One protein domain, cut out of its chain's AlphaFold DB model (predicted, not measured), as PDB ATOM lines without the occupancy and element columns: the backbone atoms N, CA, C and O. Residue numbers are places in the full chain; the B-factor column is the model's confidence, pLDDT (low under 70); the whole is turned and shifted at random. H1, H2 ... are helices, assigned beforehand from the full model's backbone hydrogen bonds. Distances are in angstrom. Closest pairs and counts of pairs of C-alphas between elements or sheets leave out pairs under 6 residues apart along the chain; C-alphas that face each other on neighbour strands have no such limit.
ATOM      1  N   ALA A   2     249.692 166.339 211.362       50.81
ATOM      2  CA  ALA A   2     249.482 166.254 209.899       50.81
ATOM      3  C   ALA A   2     248.015 166.044 209.443       50.81
ATOM      4  O   ALA A   2     247.526 166.782 208.594       50.81
ATOM      5  N   ARG A   3     247.274 165.111 210.064       54.88
ATOM      6  CA  ARG A   3     245.852 164.860 209.742       54.88
ATOM      7  C   ARG A   3     244.952 166.080 209.989       54.88
ATOM      8  O   ARG A   3     244.065 166.355 209.195       54.88
ATOM      9  N   ALA A   4     245.221 166.849 211.046       59.72
ATOM     10  CA  ALA A   4     244.455 168.053 211.374       59.72
ATOM     11  C   ALA A   4     244.695 169.189 210.362       59.72
ATOM     12  O   ALA A   4     243.757 169.901 210.014       59.72
ATOM     13  N   SER A   5     245.926 169.317 209.851       62.72
ATOM     14  CA  SER A   5     246.263 170.263 208.777       62.72
ATOM     15  C   SER A   5     245.596 169.879 207.455       62.72
ATOM     16  O   SER A   5     245.085 170.746 206.749       62.72
ATOM     17  N   GLU A   6     245.562 168.588 207.121       65.69
ATOM     18  CA  GLU A   6     244.897 168.103 205.909       65.69
ATOM     19  C   GLU A   6     243.372 168.297 205.980       65.69
ATOM     20  O   GLU A   6     242.749 168.741 205.014       65.69
ATOM     21  N   ASP A   7     242.773 168.034 207.145       72.38
ATOM     22  CA  ASP A   7     241.353 168.288 207.398       72.38
ATOM     23  C   ASP A   7     241.024 169.791 207.342       72.38
ATOM     24  O   ASP A   7     239.976 170.173 206.819       72.38
ATOM     25  N   ALA A   8     241.918 170.661 207.825       72.94
ATOM     26  CA  ALA A   8     241.772 172.114 207.714       72.94
ATOM     27  C   ALA A   8     241.835 172.591 206.253       72.94
ATOM     28  O   ALA A   8     240.984 173.372 205.829       72.94
ATOM     29  N   GLU A   9     242.768 172.073 205.449       74.00
ATOM     30  CA  GLU A   9     242.839 172.376 204.014       74.00
ATOM     31  C   GLU A   9     241.592 171.906 203.255       74.00
ATOM     32  O   GLU A   9     241.083 172.635 202.402       74.00
ATOM     33  N   LYS A  10     241.070 170.712 203.567       79.44
ATOM     34  CA  LYS A  10     239.827 170.196 202.968       79.44
ATOM     35  C   LYS A  10     238.626 171.072 203.324       79.44
ATOM     36  O   LYS A  10     237.863 171.434 202.432       79.44
ATOM     37  N   ARG A  11     238.484 171.461 204.598       80.56
ATOM     38  CA  ARG A  11     237.423 172.382 205.054       80.56
ATOM     39  C   ARG A  11     237.525 173.741 204.372       80.56
ATOM     40  O   ARG A  11     236.509 174.291 203.961       80.56
ATOM     41  N   PHE A  12     238.738 174.257 204.214       81.81
ATOM     42  CA  PHE A  12     238.965 175.530 203.543       81.81
ATOM     43  C   PHE A  12     238.630 175.476 202.053       81.81
ATOM     44  O   PHE A  12     237.936 176.359 201.560       81.81
ATOM     45  N   ARG A  13     239.041 174.419 201.339       82.38
ATOM     46  CA  ARG A  13     238.640 174.214 199.936       82.38
ATOM     47  C   ARG A  13     237.125 174.103 199.797       82.38
ATOM     48  O   ARG A  13     236.552 174.781 198.957       82.38
ATOM     49  N   ALA A  14     236.469 173.343 200.674       85.00
ATOM     50  CA  ALA A  14     235.010 173.260 200.689       85.00
ATOM     51  C   ALA A  14     234.355 174.635 200.916       85.00
ATOM     52  O   ALA A  14     233.360 174.954 200.272       85.00
ATOM     53  N   ALA A  15     234.929 175.478 201.781       85.50
ATOM     54  CA  ALA A  15     234.460 176.847 201.982       85.50
ATOM     55  C   ALA A  15     234.664 177.729 200.736       85.50
ATOM     56  O   ALA A  15     233.767 178.486 200.375       85.50
ATOM     57  N   GLN A  16     235.800 177.606 200.043       83.88
ATOM     58  CA  GLN A  16     236.030 178.297 198.769       83.88
ATOM     59  C   GLN A  16     235.017 177.872 197.702       83.88
ATOM     60  O   GLN A  16     234.436 178.729 197.040       83.88
ATOM     61  N   ASP A  17     234.757 176.571 197.584       86.69
ATOM     62  CA  ASP A  17     233.794 176.026 196.627       86.69
ATOM     63  C   ASP A  17     232.363 176.482 196.945       86.69
ATOM     64  O   ASP A  17     231.606 176.824 196.037       86.69
ATOM     65  N   LEU A  18     231.977 176.524 198.226       88.50
ATOM     66  CA  LEU A  18     230.667 177.025 198.656       88.50
ATOM     67  C   LEU A  18     230.498 178.519 198.362       88.50
ATOM     68  O   LEU A  18     229.461 178.911 197.828       88.50
ATOM     69  N   ALA A  19     231.512 179.341 198.648       87.12
ATOM     70  CA  ALA A  19     231.496 180.759 198.291       87.12
ATOM     71  C   ALA A  19     231.401 180.942 196.764       87.12
ATOM     72  O   ALA A  19     230.563 181.706 196.279       87.12
ATOM     73  N   GLY A  20     232.189 180.169 196.006       86.75
ATOM     74  CA  GLY A  20     232.218 180.200 194.543       86.75
ATOM     75  C   GLY A  20     230.890 179.795 193.903       86.75
ATOM     76  O   GLY A  20     230.420 180.474 192.993       86.75
ATOM     77  N   LYS A  21     230.217 178.759 194.426       89.56
ATOM     78  CA  LYS A  21     228.859 178.357 193.998       89.56
ATOM     79  C   LYS A  21     227.819 179.465 194.174       89.56
ATOM     80  O   LYS A  21     226.805 179.460 193.486       89.56
ATOM     81  N   ARG A  22     228.066 180.404 195.089       87.56
ATOM     82  CA  ARG A  22     227.213 181.570 195.355       87.56
ATOM     83  C   ARG A  22     227.678 182.831 194.624       87.56
ATOM     84  O   ARG A  22     227.102 183.890 194.833       87.56
ATOM     85  N   GLY A  23     228.692 182.722 193.762       89.06
ATOM     86  CA  GLY A  23     229.209 183.831 192.961       89.06
ATOM     87  C   GLY A  23     230.203 184.735 193.692       89.06
ATOM     88  O   GLY A  23     230.539 185.799 193.177       89.06
ATOM     89  N   PHE A  24     230.702 184.335 194.865       88.81
ATOM     90  CA  PHE A  24     231.672 185.116 195.632       88.81
ATOM     91  C   PHE A  24     233.038 184.440 195.656       88.81
ATOM     92  O   PHE A  24     233.162 183.242 195.900       88.81
ATOM     93  N   SER A  25     234.104 185.224 195.495       86.44
ATOM     94  CA  SER A  25     235.432 184.776 195.915       86.44
ATOM     95  C   SER A  25     235.496 184.744 197.443       86.44
ATOM     96  O   SER A  25     235.016 185.673 198.113       86.44
ATOM     97  N   TRP A  26     236.092 183.681 197.987       85.88
ATOM     98  CA  TRP A  26     236.391 183.604 199.412       85.88
ATOM     99  C   TRP A  26     237.370 184.720 199.785       85.88
ATOM    100  O   TRP A  26     238.392 184.893 199.121       85.88
ATOM    101  N   LEU A  27     237.041 185.460 200.838       84.12
ATOM    102  CA  LEU A  27     237.870 186.505 201.429       84.12
ATOM    103  C   LEU A  27     237.930 186.255 202.939       84.12
ATOM    104  O   LEU A  27     236.933 185.781 203.488       84.12
ATOM    105  N   PRO A  28     239.040 186.568 203.624       84.38
ATOM    106  CA  PRO A  28     239.089 186.501 205.079       84.38
ATOM    107  C   PRO A  28     238.135 187.529 205.697       84.38
ATOM    108  O   PRO A  28     237.925 188.604 205.135       84.38
ATOM    109  N   LEU A  29     237.593 187.224 206.881       87.00
ATOM    110  CA  LEU A  29     236.617 188.077 207.573       87.00
ATOM    111  C   LEU A  29     237.043 189.554 207.650       87.00
ATOM    112  O   LEU A  29     236.228 190.433 207.390       87.00
ATOM    113  N   ALA A  30     238.318 189.827 207.950       85.00
ATOM    114  CA  ALA A  30     238.847 191.190 208.001       85.00
ATOM    115  C   ALA A  30     238.656 191.934 206.666       85.00
ATOM    116  O   ALA A  30     238.136 193.047 206.638       85.00
ATOM    117  N   GLU A  31     238.981 191.300 205.539       84.12
ATOM    118  CA  GLU A  31     238.771 191.892 204.213       84.12
ATOM    119  C   GLU A  31     237.284 192.054 203.887       84.12
ATOM    120  O   GLU A  31     236.891 193.090 203.355       84.12
ATOM    121  N   VAL A  32     236.441 191.084 204.265       87.19
ATOM    122  CA  VAL A  32     234.981 191.173 204.083       87.19
ATOM    123  C   VAL A  32     234.407 192.388 204.814       87.19
ATOM    124  O   VAL A  32     233.560 193.086 204.259       87.19
ATOM    125  N   THR A  33     234.892 192.687 206.024       88.81
ATOM    126  CA  THR A  33     234.441 193.858 206.795       88.81
ATOM    127  C   THR A  33     234.898 195.199 206.219       88.81
ATOM    128  O   THR A  33     234.269 196.217 206.497       88.81
ATOM    129  N   HIS A  34     235.950 195.212 205.397       91.69
ATOM    130  CA  HIS A  34     236.439 196.416 204.719       91.69
ATOM    131  C   HIS A  34     235.779 196.663 203.353       91.69
ATOM    132  O   HIS A  34     236.044 197.692 202.726       91.69
ATOM    133  N   LEU A  35     234.918 195.756 202.878       91.06
ATOM    134  CA  LEU A  35     234.185 195.946 201.628       91.06
ATOM    135  C   LEU A  35     233.191 197.117 201.720       91.06
ATOM    136  O   LEU A  35     232.665 197.411 202.798       91.06
ATOM    137  N   PRO A  36     232.846 197.752 200.582       94.75
ATOM    138  CA  PRO A  36     231.742 198.699 200.532       94.75
ATOM    139  C   PRO A  36     230.460 198.080 201.093       94.75
ATOM    140  O   PRO A  36     230.137 196.924 200.811       94.75
ATOM    141  N   ARG A  37     229.680 198.870 201.841       91.81
ATOM    142  CA  ARG A  37     228.458 198.401 202.518       91.81
ATOM    143  C   ARG A  37     227.503 197.648 201.583       91.81
ATOM    144  O   ARG A  37     226.919 196.652 201.992       91.81
ATOM    145  N   ALA A  38     227.367 198.104 200.338       92.06
ATOM    146  CA  ALA A  38     226.524 197.454 199.336       92.06
ATOM    147  C   ALA A  38     226.984 196.021 199.006       92.06
ATOM    148  O   ALA A  38     226.154 195.128 198.876       92.06
ATOM    149  N   ASP A  39     228.291 195.775 198.911       90.50
ATOM    150  CA  ASP A  39     228.830 194.449 198.592       90.50
ATOM    151  C   ASP A  39     228.835 193.518 199.809       90.50
ATOM    152  O   ASP A  39     228.617 192.314 199.666       90.50
ATOM    153  N   LEU A  40     228.999 194.073 201.014       91.19
ATOM    154  CA  LEU A  40     228.786 193.333 202.257       91.19
ATOM    155  C   LEU A  40     227.328 192.857 202.382       91.19
ATOM    156  O   LEU A  40     227.094 191.698 202.719       91.19
ATOM    157  N   LEU A  41     226.353 193.718 202.064       92.19
ATOM    158  CA  LEU A  41     224.931 193.353 202.078       92.19
ATOM    159  C   LEU A  41     224.620 192.235 201.076       92.19
ATOM    160  O   LEU A  41     224.020 191.239 201.469       92.19
ATOM    161  N   LYS A  42     225.129 192.322 199.838       92.62
ATOM    162  CA  LYS A  42     224.979 191.243 198.839       92.62
ATOM    163  C   LYS A  42     225.490 189.895 199.349       92.62
ATOM    164  O   LYS A  42     224.879 188.864 199.086       92.62
ATOM    165  N   ARG A  43     226.615 189.887 200.078       91.69
ATOM    166  CA  ARG A  43     227.167 188.669 200.694       91.69
ATOM    167  C   ARG A  43     226.244 188.111 201.779       91.69
ATOM    168  O   ARG A  43     226.035 186.905 201.822       91.69
ATOM    169  N   ILE A  44     225.685 188.965 202.635       89.50
ATOM    170  CA  ILE A  44     224.766 188.543 203.706       89.50
ATOM    171  C   ILE A  44     223.461 187.984 203.119       89.50
ATOM    172  O   ILE A  44     223.003 186.926 203.543       89.50
ATOM    173  N   GLU A  45     222.894 188.657 202.118       90.50
ATOM    174  CA  GLU A  45     221.639 188.260 201.460       90.50
ATOM    175  C   GLU A  45     221.756 186.941 200.684       90.50
ATOM    176  O   GLU A  45     220.773 186.221 200.525       90.50
ATOM    177  N   ALA A  46     222.960 186.580 200.234       89.75
ATOM    178  CA  ALA A  46     223.202 185.334 199.512       89.75
ATOM    179  C   ALA A  46     223.236 184.075 200.401       89.75
ATOM    180  O   ALA A  46     223.314 182.958 199.876       89.75
ATOM    181  N   ILE A  47     223.204 184.229 201.730       90.12
ATOM    182  CA  ILE A  47     223.218 183.106 202.672       90.12
ATOM    183  C   ILE A  47     221.843 182.421 202.644       90.12
ATOM    184  O   ILE A  47     220.842 183.045 202.997       90.12
ATOM    185  N   PRO A  48     221.750 181.129 202.281       85.44
ATOM    186  CA  PRO A  48     220.464 180.450 202.242       85.44
ATOM    187  C   PRO A  48     219.905 180.258 203.651       85.44
ATOM    188  O   PRO A  48     220.600 179.814 204.572       85.44
ATOM    189  N   VAL A  49     218.612 180.527 203.792       85.38
ATOM    190  CA  VAL A  49     217.855 180.335 205.030       85.38
ATOM    191  C   VAL A  49     216.958 179.114 204.869       85.38
ATOM    192  O   VAL A  49     216.170 179.043 203.930       85.38
ATOM    193  N   HIS A  50     217.074 178.153 205.782       78.50
ATOM    194  CA  HIS A  50     216.164 177.009 205.879       78.50
ATOM    195  C   HIS A  50     215.462 177.067 207.233       78.50
ATOM    196  O   HIS A  50     216.120 177.189 208.264       78.50
ATOM    197  N   SER A  51     214.128 177.007 207.236       73.56
ATOM    198  CA  SER A  51     213.317 177.046 208.464       73.56
ATOM    199  C   SER A  51     213.685 178.210 209.396       73.56
ATOM    200  O   SER A  51     213.879 178.018 210.590       73.56
ATOM    201  N   GLN A  52     213.829 179.414 208.830       75.19
ATOM    202  CA  GLN A  52     214.229 180.650 209.529       75.19
ATOM    203  C   GLN A  52     215.649 180.664 210.126       75.19
ATOM    204  O   GLN A  52     216.034 181.635 210.776       75.19
ATOM    205  N   HIS A  53     216.472 179.647 209.855       79.00
ATOM    206  CA  HIS A  53     217.869 179.616 210.273       79.00
ATOM    207  C   HIS A  53     218.820 179.692 209.068       79.00
ATOM    208  O   HIS A  53     218.680 178.914 208.119       79.00
ATOM    209  N   PRO A  54     219.808 180.606 209.078       82.25
ATOM    210  CA  PRO A  54     220.825 180.648 208.036       82.25
ATOM    211  C   PRO A  54     221.693 179.386 208.088       82.25
ATOM    212  O   PRO A  54     222.086 178.926 209.167       82.25
ATOM    213  N   ASN A  55     222.028 178.837 206.920       87.56
ATOM    214  CA  ASN A  55     222.972 177.728 206.830       87.56
ATOM    215  C   ASN A  55     224.351 178.194 207.321       87.56
ATOM    216  O   ASN A  55     225.048 178.945 206.639       87.56
ATOM    217  N   ARG A  56     224.762 177.720 208.502       87.62
ATOM    218  CA  ARG A  56     226.013 178.142 209.150       87.62
ATOM    219  C   ARG A  56     227.261 177.850 208.315       87.62
ATOM    220  O   ARG A  56     228.214 178.617 208.393       87.62
ATOM    221  N   GLN A  57     227.274 176.772 207.527       86.38
ATOM    222  CA  GLN A  57     228.441 176.412 206.711       86.38
ATOM    223  C   GLN A  57     228.605 177.367 205.526       86.38
ATOM    224  O   GLN A  57     229.706 177.844 205.262       86.38
ATOM    225  N   GLU A  58     227.505 177.691 204.849       86.06
ATOM    226  CA  GLU A  58     227.520 178.655 203.748       86.06
ATOM    227  C   GLU A  58     227.737 180.084 204.248       86.06
ATOM    228  O   GLU A  58     228.518 180.819 203.650       86.06
ATOM    229  N   ALA A  59     227.149 180.454 205.390       88.38
ATOM    230  CA  ALA A  59     227.435 181.724 206.050       88.38
ATOM    231  C   ALA A  59     228.935 181.874 206.341       88.38
ATOM    232  O   ALA A  59     229.532 182.896 206.006       88.38
ATOM    233  N   ALA A  60     229.567 180.833 206.893       86.94
ATOM    234  CA  ALA A  60     230.993 180.848 207.193       86.94
ATOM    235  C   ALA A  60     231.875 180.950 205.938       86.94
ATOM    236  O   ALA A  60     232.918 181.610 205.958       86.94
ATOM    237  N   ALA A  61     231.452 180.321 204.840       87.00
ATOM    238  CA  ALA A  61     232.122 180.391 203.547       87.00
ATOM    239  C   ALA A  61     232.011 181.781 202.897       87.00
ATOM    240  O   ALA A  61     233.014 182.327 202.439       87.00
ATOM    241  N   ILE A  62     230.811 182.368 202.879       89.00
ATOM    242  CA  ILE A  62     230.528 183.645 202.205       89.00
ATOM    243  C   ILE A  62     231.097 184.840 202.988       89.00
ATOM    244  O   ILE A  62     231.607 185.790 202.381       89.00
ATOM    245  N   LEU A  63     231.035 184.784 204.324       90.12
ATOM    246  CA  LEU A  63     231.502 185.847 205.225       90.12
ATOM    247  C   LEU A  63     232.973 185.705 205.642       90.12
ATOM    248  O   LEU A  63     233.491 186.579 206.331       90.12
ATOM    249  N   GLY A  64     233.654 184.627 205.245       84.19
ATOM    250  CA  GLY A  64     235.090 184.492 205.496       84.19
ATOM    251  C   GLY A  64     235.470 184.082 206.916       84.19
ATOM    252  O   GLY A  64     236.591 184.351 207.345       84.19
TER     253      GLY A  64
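What this domain is: This is residues 2 to 64 of the 308 residues of the protein "Core-binding (CB) domain-containing protein" of Alphaproteobacteria bacterium MedPE-SWcel (UniProt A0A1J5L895). A long helix, H1, crosses H4 with residues 15 to 19, while its residues 2 to 10 stick out of a small body as an arm. H4 sits in the middle, side by side with H3 in a hairpin, and short H2 is near both. The printed part has 63 residues, with four named helices, H1 to H4 in chain order, and no named strand: all helix. It is only just compact, close to loose, with a radius of gyration of the C-alphas of 12.5 A and spans of 40 by 30 by 17 A.

Where its parts are: H1, residues 2 to 21, runs 28.7 A from C-alpha 2 at (249.482, 166.254, 209.899). H2 is residues 29 to 33, H3 37 to 45 with 12.3 A, and H4 56 to 63 with 10.2 A, ending at C-alpha 63 at (231.502, 185.847, 205.225).

How they stand to each other: H1 touches H4 with residues 15 to 19 alone, about perpendicular but only just at 72 degrees; the closest C-alphas, of Ala 15 and Ala 61, are 4.5 A apart. H3 and H4, a helical hairpin, touch at a shallow tilt of 20 degrees, opposite ways, closest at the C-alphas of Arg 43 and Ile 62, 6.2 A. H1 and H3 are apart. H2 is close to H4 but not clearly touching, closest at the C-alphas of Leu 29 and Leu 63, 6.1 A. In H1, H2, H3 and H4 every O i to N i+4 pair is within hydrogen-bond range.

The domain as a whole: The C-alphas of Ala 2 and Ala 38, the two farthest apart, are 40.2 A apart. The printed part has no cut and no long link. Residues 2 to 6 are under pLDDT 70.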